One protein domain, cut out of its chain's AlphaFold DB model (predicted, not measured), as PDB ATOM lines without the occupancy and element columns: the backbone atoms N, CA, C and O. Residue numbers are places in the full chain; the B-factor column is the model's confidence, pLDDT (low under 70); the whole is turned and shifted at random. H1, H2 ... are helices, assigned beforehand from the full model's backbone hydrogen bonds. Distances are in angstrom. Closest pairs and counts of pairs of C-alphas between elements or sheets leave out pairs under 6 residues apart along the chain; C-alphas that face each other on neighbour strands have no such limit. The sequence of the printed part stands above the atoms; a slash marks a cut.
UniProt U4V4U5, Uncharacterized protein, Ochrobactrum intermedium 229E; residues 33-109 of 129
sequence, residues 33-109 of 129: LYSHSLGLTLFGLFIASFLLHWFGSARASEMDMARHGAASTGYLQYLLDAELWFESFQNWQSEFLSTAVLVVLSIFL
ATOM      1  N   LEU A  33       9.385 -23.781 -34.169       85.25
ATOM      2  CA  LEU A  33       8.835 -24.644 -33.125       85.25
ATOM      3  C   LEU A  33       7.522 -24.113 -32.546       85.25
ATOM      4  O   LEU A  33       6.591 -24.884 -32.356       85.25
ATOM      5  N   TYR A  34       7.427 -22.806 -32.282       87.25
ATOM      6  CA  TYR A  34       6.184 -22.206 -31.791       87.25
ATOM      7  C   TYR A  34       5.091 -22.249 -32.863       87.25
ATOM      8  O   TYR A  34       3.944 -22.587 -32.575       87.25
ATOM      9  N   SER A  35       5.472 -21.961 -34.109       87.50
ATOM     10  CA  SER A  35       4.564 -21.901 -35.257       87.50
ATOM     11  C   SER A  35       3.971 -23.257 -35.663       87.50
ATOM     12  O   SER A  35       2.930 -23.253 -36.306       87.50
ATOM     13  N   HIS A  36       4.606 -24.380 -35.305       92.19
ATOM     14  CA  HIS A  36       4.150 -25.752 -35.608       92.19
ATOM     15  C   HIS A  36       4.001 -26.599 -34.332       92.19
ATOM     16  O   HIS A  36       4.222 -27.812 -34.317       92.19
ATOM     17  N   SER A  37       3.724 -25.941 -33.204       93.31
ATOM     18  CA  SER A  37       3.723 -26.580 -31.884       93.31
ATOM     19  C   SER A  37       2.595 -27.601 -31.733       93.31
ATOM     20  O   SER A  37       2.791 -28.633 -31.085       93.31
ATOM     21  N   LEU A  38       1.438 -27.343 -32.354       94.19
ATOM     22  CA  LEU A  38       0.295 -28.255 -32.348       94.19
ATOM     23  C   LEU A  38       0.629 -29.548 -33.097       94.19
ATOM     24  O   LEU A  38       0.511 -30.629 -32.520       94.19
ATOM     25  N   GLY A  39       1.105 -29.442 -34.339       94.12
ATOM     26  CA  GLY A  39       1.498 -30.587 -35.156       94.12
ATOM     27  C   GLY A  39       2.615 -31.405 -34.512       94.12
ATOM     28  O   GLY A  39       2.510 -32.628 -34.426       94.12
ATOM     29  N   LEU A  40       3.646 -30.744 -33.975       95.50
ATOM     30  CA  LEU A  40       4.741 -31.421 -33.271       95.50
ATOM     31  C   LEU A  40       4.263 -32.166 -32.021       95.50
ATOM     32  O   LEU A  40       4.717 -33.279 -31.761       95.50
ATOM     33  N   THR A  41       3.336 -31.580 -31.263       96.44
ATOM     34  CA  THR A  41       2.784 -32.220 -30.062       96.44
ATOM     35  C   THR A  41       1.917 -33.418 -30.428       96.44
ATOM     36  O   THR A  41       2.072 -34.480 -29.831       96.44
ATOM     37  N   LEU A  42       1.050 -33.291 -31.435       95.75
ATOM     38  CA  LEU A  42       0.240 -34.404 -31.938       95.75
ATOM     39  C   LEU A  42       1.115 -35.535 -32.482       95.75
ATOM     40  O   LEU A  42       0.865 -36.698 -32.180       95.75
ATOM     41  N   PHE A  43       2.174 -35.202 -33.219       96.00
ATOM     42  CA  PHE A  43       3.143 -36.180 -33.703       96.00
ATOM     43  C   PHE A  43       3.880 -36.869 -32.548       96.00
ATOM     44  O   PHE A  43       4.002 -38.091 -32.535       96.00
ATOM     45  N   GLY A  44       4.318 -36.114 -31.538       97.81
ATOM     46  CA  GLY A  44       4.946 -36.677 -30.342       97.81
ATOM     47  C   GLY A  44       4.014 -37.621 -29.579       97.81
ATOM     48  O   GLY A  44       4.418 -38.727 -29.222       97.81
ATOM     49  N   LEU A  45       2.756 -37.220 -29.382       96.38
ATOM     50  CA  LEU A  45       1.727 -38.060 -28.766       96.38
ATOM     51  C   LEU A  45       1.445 -39.314 -29.592       96.38
ATOM     52  O   LEU A  45       1.290 -40.383 -29.012       96.38
ATOM     53  N   PHE A  46       1.420 -39.200 -30.921       94.94
ATOM     54  CA  PHE A  46       1.273 -40.335 -31.824       94.94
ATOM     55  C   PHE A  46       2.430 -41.328 -31.685       94.94
ATOM     56  O   PHE A  46       2.191 -42.516 -31.514       94.94
ATOM     57  N   ILE A  47       3.684 -40.865 -31.707       97.88
ATOM     58  CA  ILE A  47       4.839 -41.756 -31.536       97.88
ATOM     59  C   ILE A  47       4.804 -42.415 -30.156       97.88
ATOM     60  O   ILE A  47       4.996 -43.623 -30.049       97.88
ATOM     61  N   ALA A  48       4.520 -41.651 -29.101       97.94
ATOM     62  CA  ALA A  48       4.431 -42.192 -27.750       97.94
ATOM     63  C   ALA A  48       3.321 -43.249 -27.622       97.94
ATOM     64  O   ALA A  48       3.565 -44.323 -27.069       97.94
ATOM     65  N   SER A  49       2.125 -42.974 -28.150       95.44
ATOM     66  CA  SER A  49       1.002 -43.913 -28.103       95.44
ATOM     67  C   SER A  49       1.255 -45.149 -28.962       95.44
ATOM     68  O   SER A  49       1.000 -46.258 -28.502       95.44
ATOM     69  N   PHE A  50       1.828 -44.982 -30.157       96.19
ATOM     70  CA  PHE A  50       2.176 -46.083 -31.050       96.19
ATOM     71  C   PHE A  50       3.234 -47.000 -30.435       96.19
ATOM     72  O   PHE A  50       3.078 -48.215 -30.469       96.19
ATOM     73  N   LEU A  51       4.282 -46.446 -29.812       97.62
ATOM     74  CA  LEU A  51       5.284 -47.247 -29.105       97.62
ATOM     75  C   LEU A  51       4.658 -48.013 -27.935       97.62
ATOM     76  O   LEU A  51       4.907 -49.208 -27.794       97.62
ATOM     77  N   LEU A  52       3.823 -47.358 -27.118       97.06
ATOM     78  CA  LEU A  52       3.108 -48.028 -26.025       97.06
ATOM     79  C   LEU A  52       2.232 -49.173 -26.537       97.06
ATOM     80  O   LEU A  52       2.253 -50.258 -25.958       97.06
ATOM     81  N   HIS A  53       1.490 -48.933 -27.618       96.44
ATOM     82  CA  HIS A  53       0.649 -49.938 -28.253       96.44
ATOM     83  C   HIS A  53       1.486 -51.106 -28.777       96.44
ATOM     84  O   HIS A  53       1.232 -52.240 -28.396       96.44
ATOM     85  N   TRP A  54       2.547 -50.835 -29.540       97.06
ATOM     86  CA  TRP A  54       3.432 -51.864 -30.081       97.06
ATOM     87  C   TRP A  54       4.067 -52.731 -28.989       97.06
ATOM     88  O   TRP A  54       3.985 -53.958 -29.058       97.06
ATOM     89  N   PHE A  55       4.664 -52.130 -27.954       97.12
ATOM     90  CA  PHE A  55       5.253 -52.898 -26.852       97.12
ATOM     91  C   PHE A  55       4.196 -53.659 -26.043       97.12
ATOM     92  O   PHE A  55       4.463 -54.776 -25.595       97.12
ATOM     93  N   GLY A  56       3.014 -53.067 -25.856       96.12
ATOM     94  CA  GLY A  56       1.884 -53.691 -25.175       96.12
ATOM     95  C   GLY A  56       1.370 -54.922 -25.919       96.12
ATOM     96  O   GLY A  56       1.323 -56.002 -25.328       96.12
ATOM     97  N   SER A  57       1.060 -54.778 -27.207       95.38
ATOM     98  CA  SER A  57       0.550 -55.858 -28.059       95.38
ATOM     99  C   SER A  57       1.592 -56.962 -28.255       95.38
ATOM    100  O   SER A  57       1.280 -58.132 -28.063       95.38
ATOM    101  N   ALA A  58       2.866 -56.618 -28.485       95.19
ATOM    102  CA  ALA A  58       3.934 -57.619 -28.589       95.19
ATOM    103  C   ALA A  58       4.100 -58.435 -27.294       95.19
ATOM    104  O   ALA A  58       4.272 -59.652 -27.331       95.19
ATOM    105  N   ARG A  59       4.003 -57.783 -26.127       95.06
ATOM    106  CA  ARG A  59       4.053 -58.475 -24.831       95.06
ATOM    107  C   ARG A  59       2.822 -59.358 -24.609       95.06
ATOM    108  O   ARG A  59       2.954 -60.443 -24.052       95.06
ATOM    109  N   ALA A  60       1.636 -58.895 -25.005       94.25
ATOM    110  CA  ALA A  60       0.410 -59.683 -24.911       94.25
ATOM    111  C   ALA A  60       0.499 -60.946 -25.785       94.25
ATOM    112  O   ALA A  60       0.269 -62.048 -25.284       94.25
ATOM    113  N   SER A  61       0.957 -60.792 -27.030       93.00
ATOM    114  CA  SER A  61       1.219 -61.889 -27.967       93.00
ATOM    115  C   SER A  61       2.194 -62.919 -27.385       93.00
ATOM    116  O   SER A  61       1.895 -64.112 -27.357       93.00
ATOM    117  N   GLU A  62       3.316 -62.476 -26.808       92.81
ATOM    118  CA  GLU A  62       4.280 -63.374 -26.159       92.81
ATOM    119  C   GLU A  62       3.652 -64.187 -25.014       92.81
ATOM    120  O   GLU A  62       3.899 -65.390 -24.889       92.81
ATOM    121  N   MET A  63       2.815 -63.555 -24.185       92.50
ATOM    122  CA  MET A  63       2.125 -64.242 -23.090       92.50
ATOM    123  C   MET A  63       1.155 -65.315 -23.601       92.50
ATOM    124  O   MET A  63       1.049 -66.376 -22.982       92.50
ATOM    125  N   ASP A  64       0.474 -65.073 -24.719       92.38
ATOM    126  CA  ASP A  64      -0.442 -66.038 -25.331       92.38
ATOM    127  C   ASP A  64       0.299 -67.185 -26.025       92.38
ATOM    128  O   ASP A  64      -0.045 -68.355 -25.837       92.38
ATOM    129  N   MET A  65       1.393 -66.891 -26.727       91.12
ATOM    130  CA  MET A  65       2.269 -67.910 -27.313       91.12
ATOM    131  C   MET A  65       2.860 -68.825 -26.236       91.12
ATOM    132  O   MET A  65       2.839 -70.046 -26.389       91.12
ATOM    133  N   ALA A  66       3.306 -68.259 -25.109       91.75
ATOM    134  CA  ALA A  66       3.821 -69.029 -23.978       91.75
ATOM    135  C   ALA A  66       2.761 -69.970 -23.379       91.75
ATOM    136  O   ALA A  66       3.076 -71.110 -23.030       91.75
ATOM    137  N   ARG A  67       1.492 -69.539 -23.307       93.50
ATOM    138  CA  ARG A  67       0.367 -70.392 -22.871       93.50
ATOM    139  C   ARG A  67       0.098 -71.546 -23.835       93.50
ATOM    140  O   ARG A  67      -0.347 -72.605 -23.401       93.50
ATOM    141  N   HIS A  68       0.381 -71.355 -25.120       92.88
ATOM    142  CA  HIS A  68       0.227 -72.370 -26.161       92.88
ATOM    143  C   HIS A  68       1.510 -73.170 -26.450       92.88
ATOM    144  O   HIS A  68       1.498 -74.040 -27.320       92.88
ATOM    145  N   GLY A  69       2.603 -72.926 -25.716       89.81
ATOM    146  CA  GLY A  69       3.886 -73.611 -25.907       89.81
ATOM    147  C   GLY A  69       4.616 -73.236 -27.205       89.81
ATOM    148  O   GLY A  69       5.489 -73.981 -27.649       89.81
ATOM    149  N   ALA A  70       4.255 -72.109 -27.823       89.12
ATOM    150  CA  ALA A  70       4.894 -71.579 -29.023       89.12
ATOM    151  C   ALA A  70       6.090 -70.673 -28.674       89.12
ATOM    152  O   ALA A  70       6.165 -70.097 -27.588       89.12
ATOM    153  N   ALA A  71       7.043 -70.550 -29.603       84.94
ATOM    154  CA  ALA A  71       8.201 -69.671 -29.444       84.94
ATOM    155  C   ALA A  71       7.802 -68.197 -29.614       84.94
ATOM    156  O   ALA A  71       7.058 -67.883 -30.533       84.94
ATOM    157  N   SER A  72       8.326 -67.312 -28.761       83.94
ATOM    158  CA  SER A  72       8.041 -65.869 -28.781       83.94
ATOM    159  C   SER A  72       8.492 -65.204 -30.087       83.94
ATOM    160  O   SER A  72       9.611 -65.432 -30.561       83.94
ATOM    161  N   THR A  73       7.631 -64.355 -30.648       85.44
ATOM    162  CA  THR A  73       7.970 -63.475 -31.769       85.44
ATOM    163  C   THR A  73       8.717 -62.255 -31.237       85.44
ATOM    164  O   THR A  73       8.236 -61.550 -30.353       85.44
ATOM    165  N   GLY A  74       9.902 -61.963 -31.779       89.69
ATOM    166  CA  GLY A  74      10.656 -60.778 -31.364       89.69
ATOM    167  C   GLY A  74       9.892 -59.479 -31.653       89.69
ATOM    168  O   GLY A  74       9.209 -59.374 -32.669       89.69
ATOM    169  N   TYR A  75      10.067 -58.450 -30.816       93.00
ATOM    170  CA  TYR A  75       9.373 -57.157 -30.952       93.00
ATOM    171  C   TYR A  75       9.447 -56.561 -32.365       93.00
ATOM    172  O   TYR A  75       8.439 -56.108 -32.902       93.00
ATOM    173  N   LEU A  76      10.625 -56.594 -32.998       94.25
ATOM    174  CA  LEU A  76      10.816 -56.073 -34.356       94.25
ATOM    175  C   LEU A  76      10.070 -56.891 -35.417       94.25
ATOM    176  O   LEU A  76       9.601 -56.334 -36.403       94.25
ATOM    177  N   GLN A  77       9.946 -58.201 -35.211       93.00
ATOM    178  CA  GLN A  77       9.168 -59.059 -36.096       93.00
ATOM    179  C   GLN A  77       7.669 -58.795 -35.913       93.00
ATOM    180  O   GLN A  77       6.953 -58.719 -36.906       93.00
ATOM    181  N   TYR A  78       7.226 -58.542 -34.677       94.31
ATOM    182  CA  TYR A  78       5.846 -58.152 -34.382       94.31
ATOM    183  C   TYR A  78       5.458 -56.797 -35.006       94.31
ATOM    184  O   TYR A  78       4.310 -56.594 -35.378       94.31
ATOM    185  N   LEU A  79       6.416 -55.879 -35.206       95.44
ATOM    186  CA  LEU A  79       6.167 -54.608 -35.911       95.44
ATOM    187  C   LEU A  79       5.703 -54.805 -37.366       95.44
ATOM    188  O   LEU A  79       5.011 -53.957 -37.930       95.44
ATOM    189  N   LEU A  80       6.116 -55.910 -37.987       95.38
ATOM    190  CA  LEU A  80       5.739 -56.280 -39.350       95.38
ATOM    191  C   LEU A  80       4.528 -57.225 -39.385       95.38
ATOM    192  O   LEU A  80       4.112 -57.626 -40.471       95.38
ATOM    193  N   ASP A  81       3.979 -57.586 -38.225       94.50
ATOM    194  CA  ASP A  81       2.837 -58.487 -38.117       94.50
ATOM    195  C   ASP A  81       1.530 -57.767 -38.476       94.50
ATOM    196  O   ASP A  81       1.309 -56.613 -38.107       94.50
ATOM    197  N   ALA A  82       0.648 -58.455 -39.202       95.62
ATOM    198  CA  ALA A  82      -0.642 -57.913 -39.608       95.62
ATOM    199  C   ALA A  82      -1.563 -57.627 -38.412       95.62
ATOM    200  O   ALA A  82      -2.394 -56.726 -38.508       95.62
ATOM    201  N   GLU A  83      -1.414 -58.357 -37.304       94.25
ATOM    202  CA  GLU A  83      -2.216 -58.171 -36.091       94.25
ATOM    203  C   GLU A  83      -2.019 -56.772 -35.494       94.25
ATOM    204  O   GLU A  83      -2.996 -56.046 -35.310       94.25
ATOM    205  N   LEU A  84      -0.765 -56.334 -35.318       96.00
ATOM    206  CA  LEU A  84      -0.447 -54.989 -34.823       96.00
ATOM    207  C   LEU A  84      -1.093 -53.903 -35.689       96.00
ATOM    208  O   LEU A  84      -1.668 -52.935 -35.186       96.00
ATOM    209  N   TRP A  85      -0.981 -54.049 -37.011       95.88
ATOM    210  CA  TRP A  85      -1.552 -53.088 -37.947       95.88
ATOM    211  C   TRP A  85      -3.076 -53.119 -37.919       95.88
ATOM    212  O   TRP A  85      -3.694 -52.059 -37.953       95.88
ATOM    213  N   PHE A  86      -3.695 -54.293 -37.803       95.19
ATOM    214  CA  PHE A  86      -5.142 -54.422 -37.668       95.19
ATOM    215  C   PHE A  86      -5.658 -53.709 -36.412       95.19
ATOM    216  O   PHE A  86      -6.554 -52.871 -36.523       95.19
ATOM    217  N   GLU A  87      -5.049 -53.958 -35.250       94.38
ATOM    218  CA  GLU A  87      -5.370 -53.263 -33.996       94.38
ATOM    219  C   GLU A  87      -5.176 -51.740 -34.127       94.38
ATOM    220  O   GLU A  87      -6.041 -50.949 -33.734       94.38
ATOM    221  N   SER A  88      -4.084 -51.316 -34.771       94.56
ATOM    222  CA  SER A  88      -3.791 -49.901 -35.028       94.56
ATOM    223  C   SER A  88      -4.839 -49.241 -35.933       94.56
ATOM    224  O   SER A  88      -5.294 -48.129 -35.653       94.56
ATOM    225  N   PHE A  89      -5.267 -49.919 -37.004       93.06
ATOM    226  CA  PHE A  89      -6.295 -49.419 -37.920       93.06
ATOM    227  C   PHE A  89      -7.674 -49.352 -37.261       93.06
ATOM    228  O   PHE A  89      -8.425 -48.411 -37.524       93.06
ATOM    229  N   GLN A  90      -7.998 -50.291 -36.371       92.56
ATOM    230  CA  GLN A  90      -9.215 -50.211 -35.563       92.56
ATOM    231  C   GLN A  90      -9.193 -48.995 -34.636       92.56
ATOM    232  O   GLN A  90     -10.186 -48.273 -34.543       92.56
ATOM    233  N   ASN A  91      -8.054 -48.713 -34.002       90.38
ATOM    234  CA  ASN A  91      -7.905 -47.506 -33.197       90.38
ATOM    235  C   ASN A  91      -8.042 -46.228 -34.046       90.38
ATOM    236  O   ASN A  91      -8.694 -45.282 -33.614       90.38
ATOM    237  N   TRP A  92      -7.506 -46.199 -35.270       88.00
ATOM    238  CA  TRP A  92      -7.671 -45.055 -36.177       88.00
ATOM    239  C   TRP A  92      -9.099 -44.839 -36.671       88.00
ATOM    240  O   TRP A  92      -9.467 -43.701 -36.953       88.00
ATOM    241  N   GLN A  93      -9.918 -45.888 -36.733       89.62
ATOM    242  CA  GLN A  93     -11.347 -45.735 -37.001       89.62
ATOM    243  C   GLN A  93     -12.066 -44.973 -35.868       89.62
ATOM    244  O   GLN A  93     -13.114 -44.370 -36.093       89.62
ATOM    245  N   SER A  94     -11.507 -44.961 -34.654       86.00
ATOM    246  CA  SER A  94     -12.045 -44.209 -33.520       86.00
ATOM    247  C   SER A  94     -11.657 -42.728 -33.612       86.00
ATOM    248  O   SER A  94     -10.691 -42.263 -33.008       86.00
ATOM    249  N   GLU A  95     -12.439 -41.950 -34.360       89.38
ATOM    250  CA  GLU A  95     -12.214 -40.504 -34.519       89.38
ATOM    251  C   GLU A  95     -12.410 -39.704 -33.217       89.38
ATOM    252  O   GLU A  95     -12.004 -38.546 -33.124       89.38
ATOM    253  N   PHE A  96     -13.029 -40.288 -32.187       88.12
ATOM    254  CA  PHE A  96     -13.453 -39.542 -31.003       88.12
ATOM    255  C   PHE A  96     -12.279 -39.014 -30.167       88.12
ATOM    256  O   PHE A  96     -12.230 -37.828 -29.840       88.12
ATOM    257  N   LEU A  97     -11.314 -39.877 -29.828       89.44
ATOM    258  CA  LEU A  97     -10.186 -39.487 -28.979       89.44
ATOM    259  C   LEU A  97      -9.252 -38.514 -29.705       89.44
ATOM    260  O   LEU A  97      -8.830 -37.519 -29.117       89.44
ATOM    261  N   SER A  98      -8.948 -38.779 -30.978       91.19
ATOM    262  CA  SER A  98      -8.082 -37.911 -31.780       91.19
ATOM    263  C   SER A  98      -8.702 -36.525 -31.966       91.19
ATOM    264  O   SER A  98      -8.016 -35.523 -31.765       91.19
ATOM    265  N   THR A  99     -10.009 -36.456 -32.240       93.06
ATOM    266  CA  THR A  99     -10.745 -35.190 -32.340       93.06
ATOM    267  C   THR A  99     -10.757 -34.444 -31.007       93.06
ATOM    268  O   THR A  99     -10.468 -33.250 -30.977       93.06
ATOM    269  N   ALA A 100     -11.019 -35.124 -29.887       93.06
ATOM    270  CA  ALA A 100     -11.008 -34.497 -28.564       93.06
ATOM    271  C   ALA A 100      -9.628 -33.918 -28.204       93.06
ATOM    272  O   ALA A 100      -9.534 -32.775 -27.751       93.06
ATOM    273  N   VAL A 101      -8.552 -34.674 -28.446       93.81
ATOM    274  CA  VAL A 101      -7.172 -34.217 -28.219       93.81
ATOM    275  C   VAL A 101      -6.839 -33.024 -29.113       93.81
ATOM    276  O   VAL A 101      -6.287 -32.041 -28.623       93.81
ATOM    277  N   LEU A 102      -7.212 -33.068 -30.396       94.19
ATOM    278  CA  LEU A 102      -7.009 -31.958 -31.326       94.19
ATOM    279  C   LEU A 102      -7.729 -30.689 -30.850       94.19
ATOM    280  O   LEU A 102      -7.103 -29.636 -30.773       94.19
ATOM    281  N   VAL A 103      -9.011 -30.792 -30.480       94.12
ATOM    282  CA  VAL A 103      -9.806 -29.659 -29.982       94.12
ATOM    283  C   VAL A 103      -9.157 -29.056 -28.738       94.12
ATOM    284  O   VAL A 103      -8.887 -27.858 -28.723       94.12
ATOM    285  N   VAL A 104      -8.827 -29.868 -27.728       95.38
ATOM    286  CA  VAL A 104      -8.210 -29.381 -26.483       95.38
ATOM    287  C   VAL A 104      -6.843 -28.748 -26.735       95.38
ATOM    288  O   VAL A 104      -6.581 -27.646 -26.256       95.38
ATOM    289  N   LEU A 105      -5.965 -29.402 -27.500       95.12
ATOM    290  CA  LEU A 105      -4.625 -28.876 -27.767       95.12
ATOM    291  C   LEU A 105      -4.657 -27.618 -28.636       95.12
ATOM    292  O   LEU A 105      -3.828 -26.733 -28.434       95.12
ATOM    293  N   SER A 106      -5.624 -27.494 -29.549       93.00
ATOM    294  CA  SER A 106      -5.775 -26.309 -30.402       93.00
ATOM    295  C   SER A 106      -6.123 -25.029 -29.627       93.00
ATOM    296  O   SER A 106      -5.873 -23.932 -30.124       93.00
ATOM    297  N   ILE A 107      -6.627 -25.147 -28.388       92.31
ATOM    298  CA  ILE A 107      -6.860 -24.002 -27.490       92.31
ATOM    299  C   ILE A 107      -5.527 -23.376 -27.050       92.31
ATOM    300  O   ILE A 107      -5.423 -22.155 -26.921       92.31
ATOM    301  N   PHE A 108      -4.505 -24.205 -26.820       90.19
ATOM    302  CA  PHE A 108      -3.239 -23.790 -26.207       90.19
ATOM    303  C   PHE A 108      -2.078 -23.671 -27.206       90.19
ATOM    304  O   PHE A 108      -1.200 -22.828 -27.025       90.19
ATOM    305  N   LEU A 109      -2.053 -24.512 -28.242       91.31
ATOM    306  CA  LEU A 109      -0.959 -24.612 -29.208       91.31
ATOM    307  C   LEU A 109      -1.285 -23.892 -30.520       91.31
ATOM    308  O   LEU A 109      -2.439 -23.610 -30.838       91.31
TER     309      LEU A 109
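This is residues 33 to 109 of the 129 residues of an uncharacterized protein of Ochrobactrum intermedium 229E (UniProt U4V4U5). One long helix, H1, makes the length of a rod, and the chain folds back along it through the tiny H2 and then H3 and H4, which form a wide V. The V's corner, residues 89 to 97, stands free, and H4 returns to H1 near H1's first residues. The 77 printed residues, with four named helices and no named strand, are all helix in class and loose, with a radius of gyration of the C-alphas of 16.1 A and spans of 51 by 24 by 16 A.

H1, residues 37 to 67, starts at C-alpha (3.723, -26.580, -31.884) and is 44.9 A long. H2 is residues 75 to 78, H3 residues 82 to 93, and H4 residues 95 to 108, ending at C-alpha (-3.239, -23.790, -26.207).

H1 touches H2 with residues 54 to 58 alone; the closest C-alphas, of Ala 58 and Tyr 75, are 5.9 A apart. H1 and H3 are close but not clearly touching, 6.9 A between the closest C-alphas, of Trp 54 and Leu 84. H1 and H4 only just touch, with 3 pairs of C-alphas within 8 A, the closest those of Leu 38 and Ser 106 at 6.7 A. In H1 and H3 every O i to N i+4 pair is within hydrogen-bond range, in H4 8 of 10; H2 is too short for such a pair.

The C-alphas of Ser 35 and Gly 69, the two farthest apart, are 52.6 A apart. The printed part has no cut, no link is long, and no printed residue is under 70 in pLDDT.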